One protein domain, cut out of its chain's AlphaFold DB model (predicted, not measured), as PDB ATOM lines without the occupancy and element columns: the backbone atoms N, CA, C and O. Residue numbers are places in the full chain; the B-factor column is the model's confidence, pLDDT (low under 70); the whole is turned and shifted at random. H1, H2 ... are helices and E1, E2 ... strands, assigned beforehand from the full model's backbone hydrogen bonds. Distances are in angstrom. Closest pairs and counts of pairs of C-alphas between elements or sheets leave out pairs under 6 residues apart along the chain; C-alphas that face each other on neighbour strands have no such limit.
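What this domain is: This is residues 4 to 46 of the 127 residues of an uncharacterized protein of Candidatus Bathyarchaeota archaeon CG_4_8_14_3_um_filter_42_8 (UniProt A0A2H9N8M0). A long hairpin of two strands, E1 and E2, makes one side of this small flat domain, and the first part folds back along the E1 side of it, with H2 near the end of E1 and H3 near its beginning. The short helix H1 lies beyond H2, away from the hairpin. The printed part has 43 residues, with three named helices and then two named strands, in the order H1, H2, H3, E1, E2; the sheet E1 - E2 is antiparallel and the class is mixed, helices and strands. The whole is compact, with a radius of gyration of the C-alphas of 10.0 A and spans of 27 by 19 by 10 A.

How they stand to each other: H1, residues 4 to 7, and H2, residues 9 to 12, only just touch, and only at the corner by their link, with 3 pairs of C-alphas within 8 A; the closest are those of Ala 5 and Trp 11, 5.4 A apart. H3, residues 19 to 26, is close to H2 but not clearly touching: the closest C-alphas, of Trp 12 and Ala 21, are 6.9 A apart. The closest C-alphas of H2 and E1, residues 29 to 35, are those of Glu 9 and Val 34, 6.7 A apart; those of H3 and E1 are Trp 24 and Asn 30, also 6.7 A. E1 and E2, residues 40 to 45, form a hairpin, antiparallel at 157 degrees, with N 30 and O 44 at 2.9 A and N 42 and O 33 at 2.8 A, within hydrogen-bond range. H1 and H3 are apart. In H3, 2 of 4 O i to N i+4 pairs are within hydrogen-bond range; H1 and H2 are too short for such a pair.

Where its parts are: H1 begins at C-alpha 4, (-20.559, -42.084, -28.640). H3 is 10.5 A long, E1 17.4 A and E2 16.4 A, ending at C-alpha 45, (-10.852, -34.308, -49.205).

The domain as a whole: The C-alphas farthest apart, of Asp 26 and Lys 37, are 27.5 A apart. The printed part has no cut and no long link, and no printed residue is under 70 in pLDDT.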
ATOM      1  N   SER A   4     -19.790 -41.621 -27.485       89.31
ATOM      2  CA  SER A   4     -20.559 -42.084 -28.640       89.31
ATOM      3  C   SER A   4     -19.707 -42.255 -29.901       89.31
ATOM      4  O   SER A   4     -19.973 -43.181 -30.657       89.31
ATOM      5  N   ALA A   5     -18.649 -41.457 -30.086       89.38
ATOM      6  CA  ALA A   5     -17.763 -41.547 -31.250       89.38
ATOM      7  C   ALA A   5     -16.971 -42.862 -31.311       89.38
ATOM      8  O   ALA A   5     -16.651 -43.337 -32.394       89.38
ATOM      9  N   TYR A   6     -16.671 -43.456 -30.155       89.62
ATOM     10  CA  TYR A   6     -15.957 -44.734 -30.068       89.62
ATOM     11  C   TYR A   6     -16.897 -45.940 -30.076       89.62
ATOM     12  O   TYR A   6     -16.475 -47.052 -30.363       89.62
ATOM     13  N   LYS A   7     -18.171 -45.731 -29.723       90.19
ATOM     14  CA  LYS A   7     -19.161 -46.806 -29.587       90.19
ATOM     15  C   LYS A   7     -19.906 -47.095 -30.883       90.19
ATOM     16  O   LYS A   7     -20.321 -48.229 -31.084       90.19
ATOM     17  N   THR A   8     -20.146 -46.083 -31.719       90.06
ATOM     18  CA  THR A   8     -20.978 -46.240 -32.916       90.06
ATOM     19  C   THR A   8     -20.343 -45.608 -34.147       90.06
ATOM     20  O   THR A   8     -20.022 -44.423 -34.175       90.06
ATOM     21  N   GLU A   9     -20.256 -46.383 -35.228       89.25
ATOM     22  CA  GLU A   9     -19.793 -45.893 -36.535       89.25
ATOM     23  C   GLU A   9     -20.731 -44.819 -37.098       89.25
ATOM     24  O   GLU A   9     -20.308 -43.905 -37.798       89.25
ATOM     25  N   LYS A  10     -22.014 -44.867 -36.712       90.81
ATOM     26  CA  LYS A  10     -23.034 -43.883 -37.096       90.81
ATOM     27  C   LYS A  10     -22.668 -42.454 -36.681       90.81
ATOM     28  O   LYS A  10     -23.094 -41.506 -37.343       90.81
ATOM     29  N   TRP A  11     -21.865 -42.295 -35.626       92.56
ATOM     30  CA  TRP A  11     -21.322 -40.998 -35.225       92.56
ATOM     31  C   TRP A  11     -20.425 -40.390 -36.319       92.56
ATOM     32  O   TRP A  11     -20.444 -39.186 -36.541       92.56
ATOM     33  N   TRP A  12     -19.701 -41.216 -37.073       93.00
ATOM     34  CA  TRP A  12     -18.821 -40.796 -38.170       93.00
ATOM     35  C   TRP A  12     -19.527 -40.725 -39.534       93.00
ATOM     36  O   TRP A  12     -18.884 -40.539 -40.563       93.00
ATOM     37  N   SER A  13     -20.855 -40.863 -39.566       92.69
ATOM     38  CA  SER A  13     -21.623 -40.792 -40.813       92.69
ATOM     39  C   SER A  13     -21.579 -39.395 -41.444       92.69
ATOM     40  O   SER A  13     -21.653 -38.376 -40.759       92.69
ATOM     41  N   ASN A  14     -21.541 -39.334 -42.777       92.88
ATOM     42  CA  ASN A  14     -21.530 -38.082 -43.547       92.88
ATOM     43  C   ASN A  14     -22.931 -37.441 -43.664       92.88
ATOM     44  O   ASN A  14     -23.342 -37.010 -44.741       92.88
ATOM     45  N   THR A  15     -23.693 -37.402 -42.570       91.94
ATOM     46  CA  THR A  15     -25.049 -36.836 -42.550       91.94
ATOM     47  C   THR A  15     -25.016 -35.362 -42.125       91.94
ATOM     48  O   THR A  15     -24.596 -35.059 -41.011       91.94
ATOM     49  N   PRO A  16     -25.486 -34.406 -42.952       87.94
ATOM     50  CA  PRO A  16     -25.425 -32.977 -42.619       87.94
ATOM     51  C   PRO A  16     -26.342 -32.582 -41.447       87.94
ATOM     52  O   PRO A  16     -26.194 -31.496 -40.887       87.94
ATOM     53  N   THR A  17     -27.276 -33.460 -41.063       90.75
ATOM     54  CA  THR A  17     -28.143 -33.320 -39.883       90.75
ATOM     55  C   THR A  17     -27.343 -33.341 -38.581       90.75
ATOM     56  O   THR A  17     -27.703 -32.676 -37.610       90.75
ATOM     57  N   ASN A  18     -26.234 -34.080 -38.560       90.81
ATOM     58  CA  ASN A  18     -25.372 -34.182 -37.398       90.81
ATOM     59  C   ASN A  18     -24.422 -32.980 -37.331       90.81
ATOM     60  O   ASN A  18     -23.636 -32.731 -38.243       90.81
ATOM     61  N   VAL A  19     -24.446 -32.258 -36.204       90.19
ATOM     62  CA  VAL A  19     -23.643 -31.035 -35.997       90.19
ATOM     63  C   VAL A  19     -22.142 -31.286 -36.172       90.19
ATOM     64  O   VAL A  19     -21.440 -30.461 -36.749       90.19
ATOM     65  N   HIS A  20     -21.653 -32.434 -35.699       90.56
ATOM     66  CA  HIS A  20     -20.250 -32.828 -35.841       90.56
ATOM     67  C   HIS A  20     -19.897 -33.124 -37.299       90.56
ATOM     68  O   HIS A  20     -18.901 -32.605 -37.796       90.56
ATOM     69  N   ALA A  21     -20.748 -33.873 -38.005       92.62
ATOM     70  CA  ALA A  21     -20.505 -34.209 -39.398       92.62
ATOM     71  C   ALA A  21     -20.530 -32.988 -40.314       92.62
ATOM     72  O   ALA A  21     -19.685 -32.833 -41.195       92.62
ATOM     73  N   LYS A  22     -21.432 -32.047 -40.032       92.06
ATOM     74  CA  LYS A  22     -21.488 -30.764 -40.725       92.06
ATOM     75  C   LYS A  22     -20.153 -30.012 -40.686       92.06
ATOM     76  O   LYS A  22     -19.800 -29.387 -41.676       92.06
ATOM     77  N   ALA A  23     -19.384 -30.099 -39.599       90.62
ATOM     78  CA  ALA A  23     -18.121 -29.372 -39.474       90.62
ATOM     79  C   ALA A  23     -17.065 -29.814 -40.505       90.62
ATOM     80  O   ALA A  23     -16.428 -28.962 -41.126       90.62
ATOM     81  N   TRP A  24     -16.884 -31.123 -40.716       91.50
ATOM     82  CA  TRP A  24     -15.937 -31.613 -41.724       91.50
ATOM     83  C   TRP A  24     -16.496 -31.504 -43.144       91.50
ATOM     84  O   TRP A  24     -15.747 -31.142 -44.053       91.50
ATOM     85  N   LEU A  25     -17.808 -31.687 -43.328       92.75
ATOM     86  CA  LEU A  25     -18.478 -31.465 -44.615       92.75
ATOM     87  C   LEU A  25     -18.346 -30.006 -45.082       92.75
ATOM     88  O   LEU A  25     -18.008 -29.760 -46.241       92.75
ATOM     89  N   ASP A  26     -18.541 -29.040 -44.180       89.62
ATOM     90  CA  ASP A  26     -18.367 -27.607 -44.453       89.62
ATOM     91  C   ASP A  26     -16.903 -27.268 -44.778       89.62
ATOM     92  O   ASP A  26     -16.630 -26.363 -45.566       89.62
ATOM     93  N   ALA A  27     -15.952 -28.016 -44.211       88.44
ATOM     94  CA  ALA A  27     -14.533 -27.926 -44.545       88.44
ATOM     95  C   ALA A  27     -14.157 -28.664 -45.849       88.44
ATOM     96  O   ALA A  27     -13.009 -28.573 -46.285       88.44
ATOM     97  N   GLY A  28     -15.101 -29.372 -46.482       91.81
ATOM     98  CA  GLY A  28     -14.897 -30.099 -47.737       91.81
ATOM     99  C   GLY A  28     -14.321 -31.510 -47.590       91.81
ATOM    100  O   GLY A  28     -13.833 -32.073 -48.575       91.81
ATOM    101  N   TRP A  29     -14.371 -32.080 -46.389       93.56
ATOM    102  CA  TRP A  29     -13.902 -33.428 -46.077       93.56
ATOM    103  C   TRP A  29     -15.079 -34.387 -45.894       93.56
ATOM    104  O   TRP A  29     -16.076 -34.028 -45.271       93.56
ATOM    105  N   ASN A  30     -14.929 -35.620 -46.374       94.44
ATOM    106  CA  ASN A  30     -15.855 -36.722 -46.120       94.44
ATOM    107  C   ASN A  30     -15.118 -37.861 -45.414       94.44
ATOM    108  O   ASN A  30     -13.953 -38.131 -45.709       94.44
ATOM    109  N   VAL A  31     -15.813 -38.569 -44.528       94.94
ATOM    110  CA  VAL A  31     -15.323 -39.825 -43.956       94.94
ATOM    111  C   VAL A  31     -15.418 -40.919 -45.019       94.94
ATOM    112  O   VAL A  31     -16.485 -41.096 -45.611       94.94
ATOM    113  N   GLN A  32     -14.311 -41.609 -45.286       94.25
ATOM    114  CA  GLN A  32     -14.241 -42.712 -46.249       94.25
ATOM    115  C   GLN A  32     -14.284 -44.068 -45.546       94.25
ATOM    116  O   GLN A  32     -15.044 -44.937 -45.956       94.25
ATOM    117  N   GLU A  33     -13.492 -44.230 -44.489       93.38
ATOM    118  CA  GLU A  33     -13.369 -45.488 -43.755       93.38
ATOM    119  C   GLU A  33     -13.346 -45.210 -42.253       93.38
ATOM    120  O   GLU A  33     -12.765 -44.220 -41.802       93.38
ATOM    121  N   VAL A  34     -13.998 -46.082 -41.486       94.00
ATOM    122  CA  VAL A  34     -14.076 -46.024 -40.027       94.00
ATOM    123  C   VAL A  34     -13.764 -47.419 -39.517       94.00
ATOM    124  O   VAL A  34     -14.510 -48.349 -39.806       94.00
ATOM    125  N   ASN A  35     -12.694 -47.564 -38.744       93.06
ATOM    126  CA  ASN A  35     -12.376 -48.811 -38.063       93.06
ATOM    127  C   ASN A  35     -12.269 -48.536 -36.562       93.06
ATOM    128  O   ASN A  35     -11.271 -48.014 -36.068       93.06
ATOM    129  N   LEU A  36     -13.322 -48.882 -35.819       90.12
ATOM    130  CA  LEU A  36     -13.374 -48.656 -34.373       90.12
ATOM    131  C   LEU A  36     -12.521 -49.653 -33.578       90.12
ATOM    132  O   LEU A  36     -12.158 -49.351 -32.444       90.12
ATOM    133  N   LYS A  37     -12.202 -50.821 -34.151       89.56
ATOM    134  CA  LYS A  37     -11.378 -51.842 -33.485       89.56
ATOM    135  C   LYS A  37      -9.916 -51.419 -33.442       89.56
ATOM    136  O   LYS A  37      -9.276 -51.530 -32.405       89.56
ATOM    137  N   GLU A  38      -9.423 -50.907 -34.565       89.25
ATOM    138  CA  GLU A  38      -8.058 -50.386 -34.696       89.25
ATOM    139  C   GLU A  38      -7.964 -48.901 -34.308       89.25
ATOM    140  O   GLU A  38      -6.877 -48.384 -34.066       89.25
ATOM    141  N   GLY A  39      -9.108 -48.219 -34.183       88.56
ATOM    142  CA  GLY A  39      -9.207 -46.871 -33.632       88.56
ATOM    143  C   GLY A  39      -8.879 -45.750 -34.618       88.56
ATOM    144  O   GLY A  39      -8.525 -44.654 -34.181       88.56
ATOM    145  N   TYR A  40      -9.003 -45.988 -35.927       91.50
ATOM    146  CA  TYR A  40      -8.715 -44.984 -36.954       91.50
ATOM    147  C   TYR A  40      -9.937 -44.621 -37.805       91.50
ATOM    148  O   TYR A  40     -10.893 -45.383 -37.963       91.50
ATOM    149  N   VAL A  41      -9.882 -43.414 -38.370       93.38
ATOM    150  CA  VAL A  41     -10.873 -42.888 -39.311       93.38
ATOM    151  C   VAL A  41     -10.141 -42.191 -40.446       93.38
ATOM    152  O   VAL A  41      -9.320 -41.301 -40.208       93.38
ATOM    153  N   VAL A  42     -10.444 -42.581 -41.679       95.19
ATOM    154  CA  VAL A  42      -9.831 -42.013 -42.881       95.19
ATOM    155  C   VAL A  42     -10.745 -40.940 -43.454       95.19
ATOM    156  O   VAL A  42     -11.899 -41.196 -43.806       95.19
ATOM    157  N   PHE A  43     -10.206 -39.730 -43.583       94.81
ATOM    158  CA  PHE A  43     -10.882 -38.607 -44.218       94.81
ATOM    159  C   PHE A  43     -10.359 -38.393 -45.634       94.81
ATOM    160  O   PHE A  43      -9.157 -38.255 -45.855       94.81
ATOM    161  N   LYS A  44     -11.280 -38.280 -46.590       95.12
ATOM    162  CA  LYS A  44     -10.984 -37.914 -47.973       95.12
ATOM    163  C   LYS A  44     -11.426 -36.481 -48.228       95.12
ATOM    164  O   LYS A  44     -12.573 -36.113 -47.971       95.12
ATOM    165  N   LYS A  45     -10.525 -35.667 -48.771       92.69
ATOM    166  CA  LYS A  45     -10.852 -34.308 -49.205       92.69
ATOM    167  C   LYS A  45     -11.614 -34.383 -50.527       92.69
ATOM    168  O   LYS A  45     -11.085 -34.887 -51.513       92.69
ATOM    169  N   VAL A  46     -12.864 -33.929 -50.533       90.50
ATOM    170  CA  VAL A  46     -13.750 -33.990 -51.712       90.50
ATOM    171  C   VAL A  46     -13.910 -32.618 -52.355       90.50
ATOM    172  O   VAL A  46     -14.084 -32.523 -53.567       90.50
TER     173      VAL A  46